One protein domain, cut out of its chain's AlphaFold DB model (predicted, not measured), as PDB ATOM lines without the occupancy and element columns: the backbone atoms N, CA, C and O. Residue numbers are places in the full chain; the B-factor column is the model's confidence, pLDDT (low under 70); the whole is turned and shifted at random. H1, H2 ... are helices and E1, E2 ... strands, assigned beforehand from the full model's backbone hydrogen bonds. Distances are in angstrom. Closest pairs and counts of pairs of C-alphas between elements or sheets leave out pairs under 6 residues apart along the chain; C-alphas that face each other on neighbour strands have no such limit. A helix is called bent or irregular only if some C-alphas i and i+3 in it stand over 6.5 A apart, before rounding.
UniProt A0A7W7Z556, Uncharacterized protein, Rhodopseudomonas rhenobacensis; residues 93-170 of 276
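Overview. This is residues 93 to 170 of the 276 residues of an uncharacterized protein of Rhodopseudomonas rhenobacensis (UniProt A0A7W7Z556). The domain is an elongated frame with an open middle: a two-stranded antiparallel ribbon of E1 and E2 makes one long side, H1 and H4 cross at one end of it, and H2 and H3 pack on each other at the other end. H5 and the last residues lie on the side across from the ribbon, running from H4 back toward the link between H2 and H3. The printed part has 78 residues with five named helices and two named strands, in the order H1 E1 H2 H3 E2 H4 H5, and its class is mixed, helices and strands. It is only just compact, close to loose, with a radius of gyration of the C-alphas of 13.6 A and spans of 40 by 25 by 16 A.

Along the chain. H1 takes residues 93 to 100, 10.6 A long, beginning at C-alpha 93 at (11.766, 71.622, 121.955). E1, residues 107 to 112, is 16.6 A long. H2 is residues 113 to 117, and H3, residues 122 to 134, is 17.9 A long and ends at C-alpha 134 at (5.894, 43.442, 120.990). H3 is neither bent nor irregular, but only just: C-alphas 123 and 126 are 6.1 A apart. E2, residues 141 to 146, measures 15.9 A. H4, residues 151 to 162, measures 16.3 A. H5 is residues 164 to 167, ending at C-alpha 167 at (18.032, 64.777, 124.404).

Arrangement. H1 and H4 touch, with the C-alphas of Ala 95 and Leu 157 closest at 5.0 A. They run opposite ways at a steep tilt of 51 degrees. The closest C-alphas of H1 and E2 are those of Ala 98 and Phe 146, 5.9 A. E1 and E2 are antiparallel neighbours, their directions at 151 degrees; N 109 and O 144 are 2.9 A apart and N 142 and O 111 are 2.8 A apart, within hydrogen-bond range. H2 and H3 touch, closest at the C-alphas of Val 117 and Ser 125, 5.5 A. H3 is apart from H1, H4, H5 and E1. H4 and H5 meet only through their link. H1 and H5 are close but not clearly touching, their closest C-alphas, of Arg 93 and Arg 164, 7.9 A apart. Each O i to N i+4 pair is within hydrogen-bond range in H1, H2 and H4, against 8 of 9 in H3; H5 is too short for such a pair.

Size, cuts and confidence. The two C-alphas farthest apart are those of Pro 102 and Trp 134, 40.9 A. The printed part has no cut, and none of its links is long. The mean pLDDT of the printed part is 78.0, and 16 residues are under 70: residues 114, 118 to 130, 133 and 138.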
ATOM      1  N   ARG A  93      11.685  70.321 122.624       89.88
ATOM      2  CA  ARG A  93      11.766  71.622 121.955       89.88
ATOM      3  C   ARG A  93      10.391  72.242 121.788       89.88
ATOM      4  O   ARG A  93      10.245  73.439 121.997       89.88
ATOM      5  N   LEU A  94       9.378  71.449 121.463       89.75
ATOM      6  CA  LEU A  94       8.002  71.936 121.402       89.75
ATOM      7  C   LEU A  94       7.503  72.386 122.778       89.75
ATOM      8  O   LEU A  94       6.823  73.404 122.862       89.75
ATOM      9  N   ALA A  95       7.902  71.703 123.854       87.50
ATOM     10  CA  ALA A  95       7.617  72.153 125.211       87.50
ATOM     11  C   ALA A  95       8.335  73.472 125.551       87.50
ATOM     12  O   ALA A  95       7.692  74.398 126.041       87.50
ATOM     13  N   GLN A  96       9.624  73.602 125.214       90.69
ATOM     14  CA  GLN A  96      10.381  74.854 125.360       90.69
ATOM     15  C   GLN A  96       9.707  76.013 124.607       90.69
ATOM     16  O   GLN A  96       9.486  77.075 125.181       90.69
ATOM     17  N   LEU A  97       9.338  75.800 123.340       89.94
ATOM     18  CA  LEU A  97       8.682  76.812 122.507       89.94
ATOM     19  C   LEU A  97       7.302  77.198 123.050       89.94
ATOM     20  O   LEU A  97       6.944  78.371 123.013       89.94
ATOM     21  N   ALA A  98       6.537  76.240 123.573       87.94
ATOM     22  CA  ALA A  98       5.230  76.513 124.163       87.94
ATOM     23  C   ALA A  98       5.324  77.340 125.454       87.94
ATOM     24  O   ALA A  98       4.450  78.165 125.699       87.94
ATOM     25  N   LEU A  99       6.380  77.153 126.253       89.12
ATOM     26  CA  LEU A  99       6.641  77.957 127.454       89.12
ATOM     27  C   LEU A  99       7.116  79.381 127.137       89.12
ATOM     28  O   LEU A  99       6.900  80.282 127.940       89.12
ATOM     29  N   GLN A 100       7.759  79.592 125.985       88.38
ATOM     30  CA  GLN A 100       8.214  80.915 125.535       88.38
ATOM     31  C   GLN A 100       7.085  81.771 124.936       88.38
ATOM     32  O   GLN A 100       7.247  82.978 124.769       88.38
ATOM     33  N   GLN A 101       5.952  81.159 124.584       83.56
ATOM     34  CA  GLN A 101       4.802  81.845 123.998       83.56
ATOM     35  C   GLN A 101       3.821  82.334 125.075       83.56
ATOM     36  O   GLN A 101       3.723  81.728 126.146       83.56
ATOM     37  N   PRO A 102       3.049  83.404 124.800       77.56
ATOM     38  CA  PRO A 102       2.003  83.852 125.713       77.56
ATOM     39  C   PRO A 102       0.953  82.747 125.950       77.56
ATOM     40  O   PRO A 102       0.735  81.906 125.070       77.56
ATOM     41  N   PRO A 103       0.274  82.745 127.116       80.06
ATOM     42  CA  PRO A 103      -0.761  81.767 127.440       80.06
ATOM     43  C   PRO A 103      -1.809  81.615 126.331       80.06
ATOM     44  O   PRO A 103      -2.402  82.601 125.896       80.06
ATOM     45  N   GLY A 104      -2.059  80.382 125.879       77.88
ATOM     46  CA  GLY A 104      -2.961  80.143 124.749       77.88
ATOM     47  C   GLY A 104      -3.493  78.710 124.614       77.88
ATOM     48  O   GLY A 104      -3.057  77.797 125.329       77.88
ATOM     49  N   PRO A 105      -4.432  78.481 123.667       71.69
ATOM     50  CA  PRO A 105      -5.084  77.180 123.452       71.69
ATOM     51  C   PRO A 105      -4.102  76.062 123.061       71.69
ATOM     52  O   PRO A 105      -4.414  74.878 123.218       71.69
ATOM     53  N   GLY A 106      -2.891  76.441 122.647       75.81
ATOM     54  CA  GLY A 106      -1.765  75.550 122.423       75.81
ATOM     55  C   GLY A 106      -1.813  74.810 121.096       75.81
ATOM     56  O   GLY A 106      -2.877  74.526 120.544       75.81
ATOM     57  N   GLU A 107      -0.638  74.465 120.586       82.12
ATOM     58  CA  GLU A 107      -0.514  73.723 119.336       82.12
ATOM     59  C   GLU A 107      -0.736  72.221 119.575       82.12
ATOM     60  O   GLU A 107      -0.280  71.658 120.573       82.12
ATOM     61  N   VAL A 108      -1.434  71.540 118.661       82.62
ATOM     62  CA  VAL A 108      -1.594  70.080 118.704       82.62
ATOM     63  C   VAL A 108      -0.706  69.444 117.641       82.62
ATOM     64  O   VAL A 108      -0.923  69.634 116.446       82.62
ATOM     65  N   LYS A 109       0.258  68.628 118.071       82.12
ATOM     66  CA  LYS A 109       1.135  67.853 117.184       82.12
ATOM     67  C   LYS A 109       0.853  66.360 117.335       82.12
ATOM     68  O   LYS A 109       0.512  65.874 118.415       82.12
ATOM     69  N   THR A 110       0.980  65.622 116.235       79.38
ATOM     70  CA  THR A 110       0.754  64.169 116.214       79.38
ATOM     71  C   THR A 110       2.076  63.434 116.066       79.38
ATOM     72  O   THR A 110       2.775  63.611 115.072       79.38
ATOM     73  N   PHE A 111       2.368  62.556 117.018       78.38
ATOM     74  CA  PHE A 111       3.557  61.708 117.048       78.38
ATOM     75  C   PHE A 111       3.173  60.239 116.964       78.38
ATOM     76  O   PHE A 111       2.026  59.873 117.220       78.38
ATOM     77  N   ARG A 112       4.132  59.379 116.630       76.69
ATOM     78  CA  ARG A 112       3.990  57.939 116.869       76.69
ATOM     79  C   ARG A 112       4.574  57.572 118.225       76.69
ATOM     80  O   ARG A 112       5.488  58.243 118.699       76.69
ATOM     81  N   LEU A 113       4.057  56.509 118.838       70.19
ATOM     82  CA  LEU A 113       4.574  56.038 120.123       70.19
ATOM     83  C   LEU A 113       6.064  55.694 120.059       70.19
ATOM     84  O   LEU A 113       6.795  56.084 120.959       70.19
ATOM     85  N   ASP A 114       6.535  55.041 118.995       69.94
ATOM     86  CA  ASP A 114       7.966  54.755 118.828       69.94
ATOM     87  C   ASP A 114       8.829  56.025 118.773       69.94
ATOM     88  O   ASP A 114       9.910  56.071 119.352       69.94
ATOM     89  N   GLU A 115       8.333  57.085 118.141       72.06
ATOM     90  CA  GLU A 115       9.005  58.382 118.093       72.06
ATOM     91  C   GLU A 115       9.080  59.040 119.473       72.06
ATOM     92  O   GLU A 115      10.146  59.523 119.850       72.06
ATOM     93  N   LEU A 116       7.987  59.012 120.240       73.31
ATOM     94  CA  LEU A 116       7.975  59.515 121.616       73.31
ATOM     95  C   LEU A 116       8.964  58.740 122.486       73.31
ATOM     96  O   LEU A 116       9.798  59.340 123.159       73.31
ATOM     97  N   VAL A 117       8.942  57.410 122.411       70.12
ATOM     98  CA  VAL A 117       9.869  56.566 123.172       70.12
ATOM     99  C   VAL A 117      11.319  56.812 122.742       70.12
ATOM    100  O   VAL A 117      12.201  56.868 123.592       70.12
ATOM    101  N   SER A 118      11.579  57.058 121.454       65.25
ATOM    102  CA  SER A 118      12.931  57.338 120.943       65.25
ATOM    103  C   SER A 118      13.529  58.677 121.388       65.25
ATOM    104  O   SER A 118      14.710  58.910 121.138       65.25
ATOM    105  N   THR A 119      12.734  59.562 122.004       65.19
ATOM    106  CA  THR A 119      13.226  60.813 122.614       65.19
ATOM    107  C   THR A 119      13.701  60.630 124.056       65.19
ATOM    108  O   THR A 119      14.372  61.509 124.591       65.19
ATOM    109  N   LEU A 120      13.395  59.485 124.675       67.12
ATOM    110  CA  LEU A 120      13.895  59.121 125.998       67.12
ATOM    111  C   LEU A 120      15.362  58.652 125.916       67.12
ATOM    112  O   LEU A 120      15.803  58.218 124.845       67.12
ATOM    113  N   PRO A 121      16.120  58.698 127.032       63.41
ATOM    114  CA  PRO A 121      17.466  58.132 127.102       63.41
ATOM    115  C   PRO A 121      17.534  56.704 126.556       63.41
ATOM    116  O   PRO A 121      16.611  55.914 126.765       63.41
ATOM    117  N   GLU A 122      18.642  56.342 125.908       59.78
ATOM    118  CA  GLU A 122      18.875  55.005 125.337       59.78
ATOM    119  C   GLU A 122      18.595  53.858 126.327       59.78
ATOM    120  O   GLU A 122      17.942  52.876 125.978       59.78
ATOM    121  N   VAL A 123      18.960  54.050 127.599       59.12
ATOM    122  CA  VAL A 123      18.743  53.090 128.699       59.12
ATOM    123  C   VAL A 123      17.262  52.743 128.906       59.12
ATOM    124  O   VAL A 123      16.932  51.614 129.255       59.12
ATOM    125  N   ILE A 124      16.362  53.704 128.679       64.00
ATOM    126  CA  ILE A 124      14.911  53.527 128.837       64.00
ATOM    127  C   ILE A 124      14.280  53.147 127.494       64.00
ATOM    128  O   ILE A 124      13.400  52.288 127.429       64.00
ATOM    129  N   SER A 125      14.730  53.781 126.412       61.62
ATOM    130  CA  SER A 125      14.131  53.611 125.091       61.62
ATOM    131  C   SER A 125      14.363  52.223 124.500       61.62
ATOM    132  O   SER A 125      13.459  51.741 123.832       61.62
ATOM    133  N   GLY A 126      15.481  51.538 124.776       62.97
ATOM    134  CA  GLY A 126      15.727  50.180 124.267       62.97
ATOM    135  C   GLY A 126      14.640  49.180 124.685       62.97
ATOM    136  O   GLY A 126      13.917  48.652 123.843       62.97
ATOM    137  N   GLN A 127      14.450  49.003 125.996       64.50
ATOM    138  CA  GLN A 127      13.439  48.083 126.538       64.50
ATOM    139  C   GLN A 127      12.010  48.553 126.232       64.50
ATOM    140  O   GLN A 127      11.134  47.751 125.913       64.50
ATOM    141  N   ALA A 128      11.756  49.864 126.284       64.62
ATOM    142  CA  ALA A 128      10.438  50.405 125.979       64.62
ATOM    143  C   ALA A 128      10.067  50.258 124.492       64.62
ATOM    144  O   ALA A 128       8.904  50.000 124.186       64.62
ATOM    145  N   LEU A 129      11.020  50.390 123.559       66.06
ATOM    146  CA  LEU A 129      10.784  50.163 122.129       66.06
ATOM    147  C   LEU A 129      10.495  48.692 121.841       66.06
ATOM    148  O   LEU A 129       9.597  48.412 121.047       66.06
ATOM    149  N   GLU A 130      11.197  47.771 122.501       69.56
ATOM    150  CA  GLU A 130      10.924  46.334 122.404       69.56
ATOM    151  C   GLU A 130       9.532  45.990 122.940       69.56
ATOM    152  O   GLU A 130       8.765  45.319 122.253       69.56
ATOM    153  N   LEU A 131       9.149  46.520 124.105       71.19
ATOM    154  CA  LEU A 131       7.823  46.310 124.696       71.19
ATOM    155  C   LEU A 131       6.695  46.902 123.842       71.19
ATOM    156  O   LEU A 131       5.687  46.246 123.585       71.19
ATOM    157  N   VAL A 132       6.860  48.138 123.368       70.00
ATOM    158  CA  VAL A 132       5.884  48.804 122.492       70.00
ATOM    159  C   VAL A 132       5.809  48.110 121.126       70.00
ATOM    160  O   VAL A 132       4.728  48.046 120.534       70.00
ATOM    161  N   GLY A 133       6.933  47.576 120.640       67.25
ATOM    162  CA  GLY A 133       7.028  46.752 119.434       67.25
ATOM    163  C   GLY A 133       6.297  45.426 119.573       67.25
ATOM    164  O   GLY A 133       5.442  45.117 118.744       67.25
ATOM    165  N   TRP A 134       6.570  44.691 120.650       71.81
ATOM    166  CA  TRP A 134       5.894  43.442 120.990       71.81
ATOM    167  C   TRP A 134       4.381  43.637 121.146       71.81
ATOM    168  O   TRP A 134       3.595  42.857 120.618       71.81
ATOM    169  N   ALA A 135       3.960  44.738 121.773       71.44
ATOM    170  CA  ALA A 135       2.550  45.085 121.925       71.44
ATOM    171  C   ALA A 135       1.878  45.593 120.629       71.44
ATOM    172  O   ALA A 135       0.704  45.961 120.651       71.44
ATOM    173  N   GLY A 136       2.601  45.692 119.504       71.75
ATOM    174  CA  GLY A 136       2.076  46.214 118.234       71.75
ATOM    175  C   GLY A 136       1.715  47.708 118.264       71.75
ATOM    176  O   GLY A 136       1.066  48.227 117.354       71.75
ATOM    177  N   LEU A 137       2.137  48.428 119.305       75.31
ATOM    178  CA  LEU A 137       1.749  49.810 119.580       75.31
ATOM    179  C   LEU A 137       2.681  50.838 118.924       75.31
ATOM    180  O   LEU A 137       2.337  52.019 118.890       75.31
ATOM    181  N   SER A 138       3.813  50.427 118.344       68.81
ATOM    182  CA  SER A 138       4.828  51.336 117.775       68.81
ATOM    183  C   SER A 138       4.262  52.346 116.778       68.81
ATOM    184  O   SER A 138       4.676  53.502 116.758       68.81
ATOM    185  N   ARG A 139       3.283  51.937 115.959       72.00
ATOM    186  CA  ARG A 139       2.662  52.799 114.936       72.00
ATOM    187  C   ARG A 139       1.472  53.613 115.447       72.00
ATOM    188  O   ARG A 139       0.875  54.359 114.668       72.00
ATOM    189  N   ARG A 140       1.099  53.489 116.725       76.62
ATOM    190  CA  ARG A 140      -0.051  54.204 117.287       76.62
ATOM    191  C   ARG A 140       0.234  55.701 117.314       76.62
ATOM    192  O   ARG A 140       1.273  56.142 117.801       76.62
ATOM    193  N   LYS A 141      -0.715  56.477 116.789       80.25
ATOM    194  CA  LYS A 141      -0.647  57.939 116.762       80.25
ATOM    195  C   LYS A 141      -1.094  58.509 118.107       80.25
ATOM    196  O   LYS A 141      -2.185  58.195 118.581       80.25
ATOM    197  N   VAL A 142      -0.272  59.373 118.684       79.38
ATOM    198  CA  VAL A 142      -0.543  60.127 119.908       79.38
ATOM    199  C   VAL A 142      -0.621  61.601 119.552       79.38
ATOM    200  O   VAL A 142       0.285  62.147 118.926       79.38
ATOM    201  N   ARG A 143      -1.720  62.249 119.942       81.44
ATOM    202  CA  ARG A 143      -1.886  63.698 119.807       81.44
ATOM    203  C   ARG A 143      -1.434  64.351 121.103       81.44
ATOM    204  O   ARG A 143      -2.066  64.140 122.135       81.44
ATOM    205  N   LEU A 144      -0.360  65.128 121.040       80.44
ATOM    206  CA  LEU A 144       0.125  65.929 122.155       80.44
ATOM    207  C   LEU A 144      -0.291  67.378 121.937       80.44
ATOM    208  O   LEU A 144      -0.064  67.945 120.869       80.44
ATOM    209  N   ARG A 145      -0.922  67.961 122.954       84.19
ATOM    210  CA  ARG A 145      -1.260  69.383 122.990       84.19
ATOM    211  C   ARG A 145      -0.200  70.112 123.802       84.19
ATOM    212  O   ARG A 145       0.039  69.739 124.945       84.19
ATOM    213  N   PHE A 146       0.391  71.154 123.243       83.69
ATOM    214  CA  PHE A 146       1.359  72.024 123.901       83.69
ATOM    215  C   PHE A 146       0.664  73.338 124.244       83.69
ATOM    216  O   PHE A 146       0.688  74.286 123.467       83.69
ATOM    217  N   SER A 147      -0.052  73.349 125.371       84.75
ATOM    218  CA  SER A 147      -0.834  74.494 125.845       84.75
ATOM    219  C   SER A 147      -0.354  74.934 127.218       84.75
ATOM    220  O   SER A 147      -0.038  74.105 128.069       84.75
ATOM    221  N   THR A 148      -0.373  76.241 127.430       83.69
ATOM    222  CA  THR A 148      -0.066  76.928 128.686       83.69
ATOM    223  C   THR A 148      -1.334  77.455 129.375       83.69
ATOM    224  O   THR A 148      -1.252  78.234 130.317       83.69
ATOM    225  N   ALA A 149      -2.526  77.010 128.945       85.00
ATOM    226  CA  ALA A 149      -3.825  77.480 129.452       85.00
ATOM    227  C   ALA A 149      -4.175  76.997 130.874       85.00
ATOM    228  O   ALA A 149      -5.134  77.476 131.473       85.00
ATOM    229  N   SER A 150      -3.439  76.027 131.416       85.69
ATOM    230  CA  SER A 150      -3.649  75.496 132.765       85.69
ATOM    231  C   SER A 150      -2.318  75.364 133.485       85.69
ATOM    232  O   SER A 150      -1.326  74.956 132.881       85.69
ATOM    233  N   TRP A 151      -2.316  75.620 134.793       87.81
ATOM    234  CA  TRP A 151      -1.142  75.442 135.646       87.81
ATOM    235  C   TRP A 151      -0.544  74.029 135.546       87.81
ATOM    236  O   TRP A 151       0.668  73.884 135.409       87.81
ATOM    237  N   PHE A 152      -1.378  72.983 135.511       82.94
ATOM    238  CA  PHE A 152      -0.904  71.604 135.322       82.94
ATOM    239  C   PHE A 152      -0.252  71.395 133.950       82.94
ATOM    240  O   PHE A 152       0.721  70.652 133.827       82.94
ATOM    241  N   ALA A 153      -0.773  72.057 132.915       82.62
ATOM    242  CA  ALA A 153      -0.205  71.982 131.577       82.62
ATOM    243  C   ALA A 153       1.159  72.684 131.522       82.62
ATOM    244  O   ALA A 153       2.100  72.102 130.990       82.62
ATOM    245  N   VAL A 154       1.293  73.856 132.158       86.69
ATOM    246  CA  VAL A 154       2.577  74.557 132.323       86.69
ATOM    247  C   VAL A 154       3.582  73.681 133.073       86.69
ATOM    248  O   VAL A 154       4.672  73.456 132.564       86.69
ATOM    249  N   ARG A 155       3.203  73.086 134.213       87.25
ATOM    250  CA  ARG A 155       4.090  72.198 134.992       87.25
ATOM    251  C   ARG A 155       4.556  70.975 134.208       87.25
ATOM    252  O   ARG A 155       5.722  70.599 134.291       87.25
ATOM    253  N   ARG A 156       3.671  70.366 133.414       87.56
ATOM    254  CA  ARG A 156       4.053  69.273 132.511       87.56
ATOM    255  C   ARG A 156       5.051  69.747 131.451       87.56
ATOM    256  O   ARG A 156       6.022  69.044 131.203       87.56
ATOM    257  N   LEU A 157       4.827  70.912 130.840       86.75
ATOM    258  CA  LEU A 157       5.740  71.472 129.841       86.75
ATOM    259  C   LEU A 157       7.099  71.834 130.450       86.75
ATOM    260  O   LEU A 157       8.118  71.573 129.823       86.75
ATOM    261  N   GLU A 158       7.136  72.380 131.669       87.94
ATOM    262  CA  GLU A 158       8.379  72.635 132.412       87.94
ATOM    263  C   GLU A 158       9.145  71.332 132.652       87.94
ATOM    264  O   GLU A 158      10.347  71.267 132.395       87.94
ATOM    265  N   LEU A 159       8.443  70.276 133.080       85.75
ATOM    266  CA  LEU A 159       9.035  68.955 133.248       85.75
ATOM    267  C   LEU A 159       9.586  68.424 131.918       85.75
ATOM    268  O   LEU A 159      10.755  68.059 131.864       85.75
ATOM    269  N   GLU A 160       8.797  68.433 130.842       85.75
ATOM    270  CA  GLU A 160       9.230  67.997 129.505       85.75
ATOM    271  C   GLU A 160      10.435  68.814 128.994       85.75
ATOM    272  O   GLU A 160      11.399  68.237 128.495       85.75
ATOM    273  N   ALA A 161      10.435  70.138 129.175       86.75
ATOM    274  CA  ALA A 161      11.531  71.029 128.791       86.75
ATOM    275  C   ALA A 161      12.799  70.805 129.636       86.75
ATOM    276  O   ALA A 161      13.916  70.912 129.119       86.75
ATOM    277  N   SER A 162      12.648  70.446 130.916       84.75
ATOM    278  CA  SER A 162      13.772  70.117 131.804       84.75
ATOM    279  C   SER A 162      14.555  68.885 131.331       84.75
ATOM    280  O   SER A 162      15.758  68.784 131.580       84.75
ATOM    281  N   LEU A 163      13.924  68.002 130.542       85.25
ATOM    282  CA  LEU A 163      14.561  66.812 129.970       85.25
ATOM    283  C   LEU A 163      15.524  67.129 128.817       85.25
ATOM    284  O   LEU A 163      16.090  66.209 128.230       85.25
ATOM    285  N   ARG A 164      15.781  68.406 128.498       84.25
ATOM    286  CA  ARG A 164      16.731  68.804 127.442       84.25
ATOM    287  C   ARG A 164      18.091  68.127 127.564       84.25
ATOM    288  O   ARG A 164      18.656  67.726 126.556       84.25
ATOM    289  N   ARG A 165      18.611  67.897 128.774       80.12
ATOM    290  CA  ARG A 165      19.909  67.217 128.959       80.12
ATOM    291  C   ARG A 165      19.892  65.768 128.462       80.12
ATOM    292  O   ARG A 165      20.891  65.283 127.946       80.12
ATOM    293  N   TRP A 166      18.743  65.104 128.539       81.19
ATOM    294  CA  TRP A 166      18.563  63.727 128.074       81.19
ATOM    295  C   TRP A 166      18.439  63.617 126.557       81.19
ATOM    296  O   TRP A 166      18.677  62.545 126.006       81.19
ATOM    297  N   ARG A 167      18.139  64.723 125.867       85.44
ATOM    298  CA  ARG A 167      18.032  64.777 124.404       85.44
ATOM    299  C   ARG A 167      19.261  64.192 123.713       85.44
ATOM    300  O   ARG A 167      19.121  63.436 122.755       85.44
ATOM    301  N   LEU A 168      20.460  64.512 124.198       84.88
ATOM    302  CA  LEU A 168      21.718  64.068 123.586       84.88
ATOM    303  C   LEU A 168      22.016  62.578 123.821       84.88
ATOM    304  O   LEU A 168      22.852  62.016 123.120       84.88
ATOM    305  N   LEU A 169      21.301  61.930 124.743       78.75
ATOM    306  CA  LEU A 169      21.365  60.486 124.999       78.75
ATOM    307  C   LEU A 169      20.288  59.709 124.229       78.75
ATOM    308  O   LEU A 169      20.116  58.510 124.440       78.75
ATOM    309  N   SER A 170      19.511  60.391 123.386       78.12
ATOM    310  CA  SER A 170      18.416  59.771 122.652       78.12
ATOM    311  C   SER A 170      18.909  59.140 121.339       78.12
ATOM    312  O   SER A 170      19.696  59.756 120.606       78.12
TER     313      SER A 170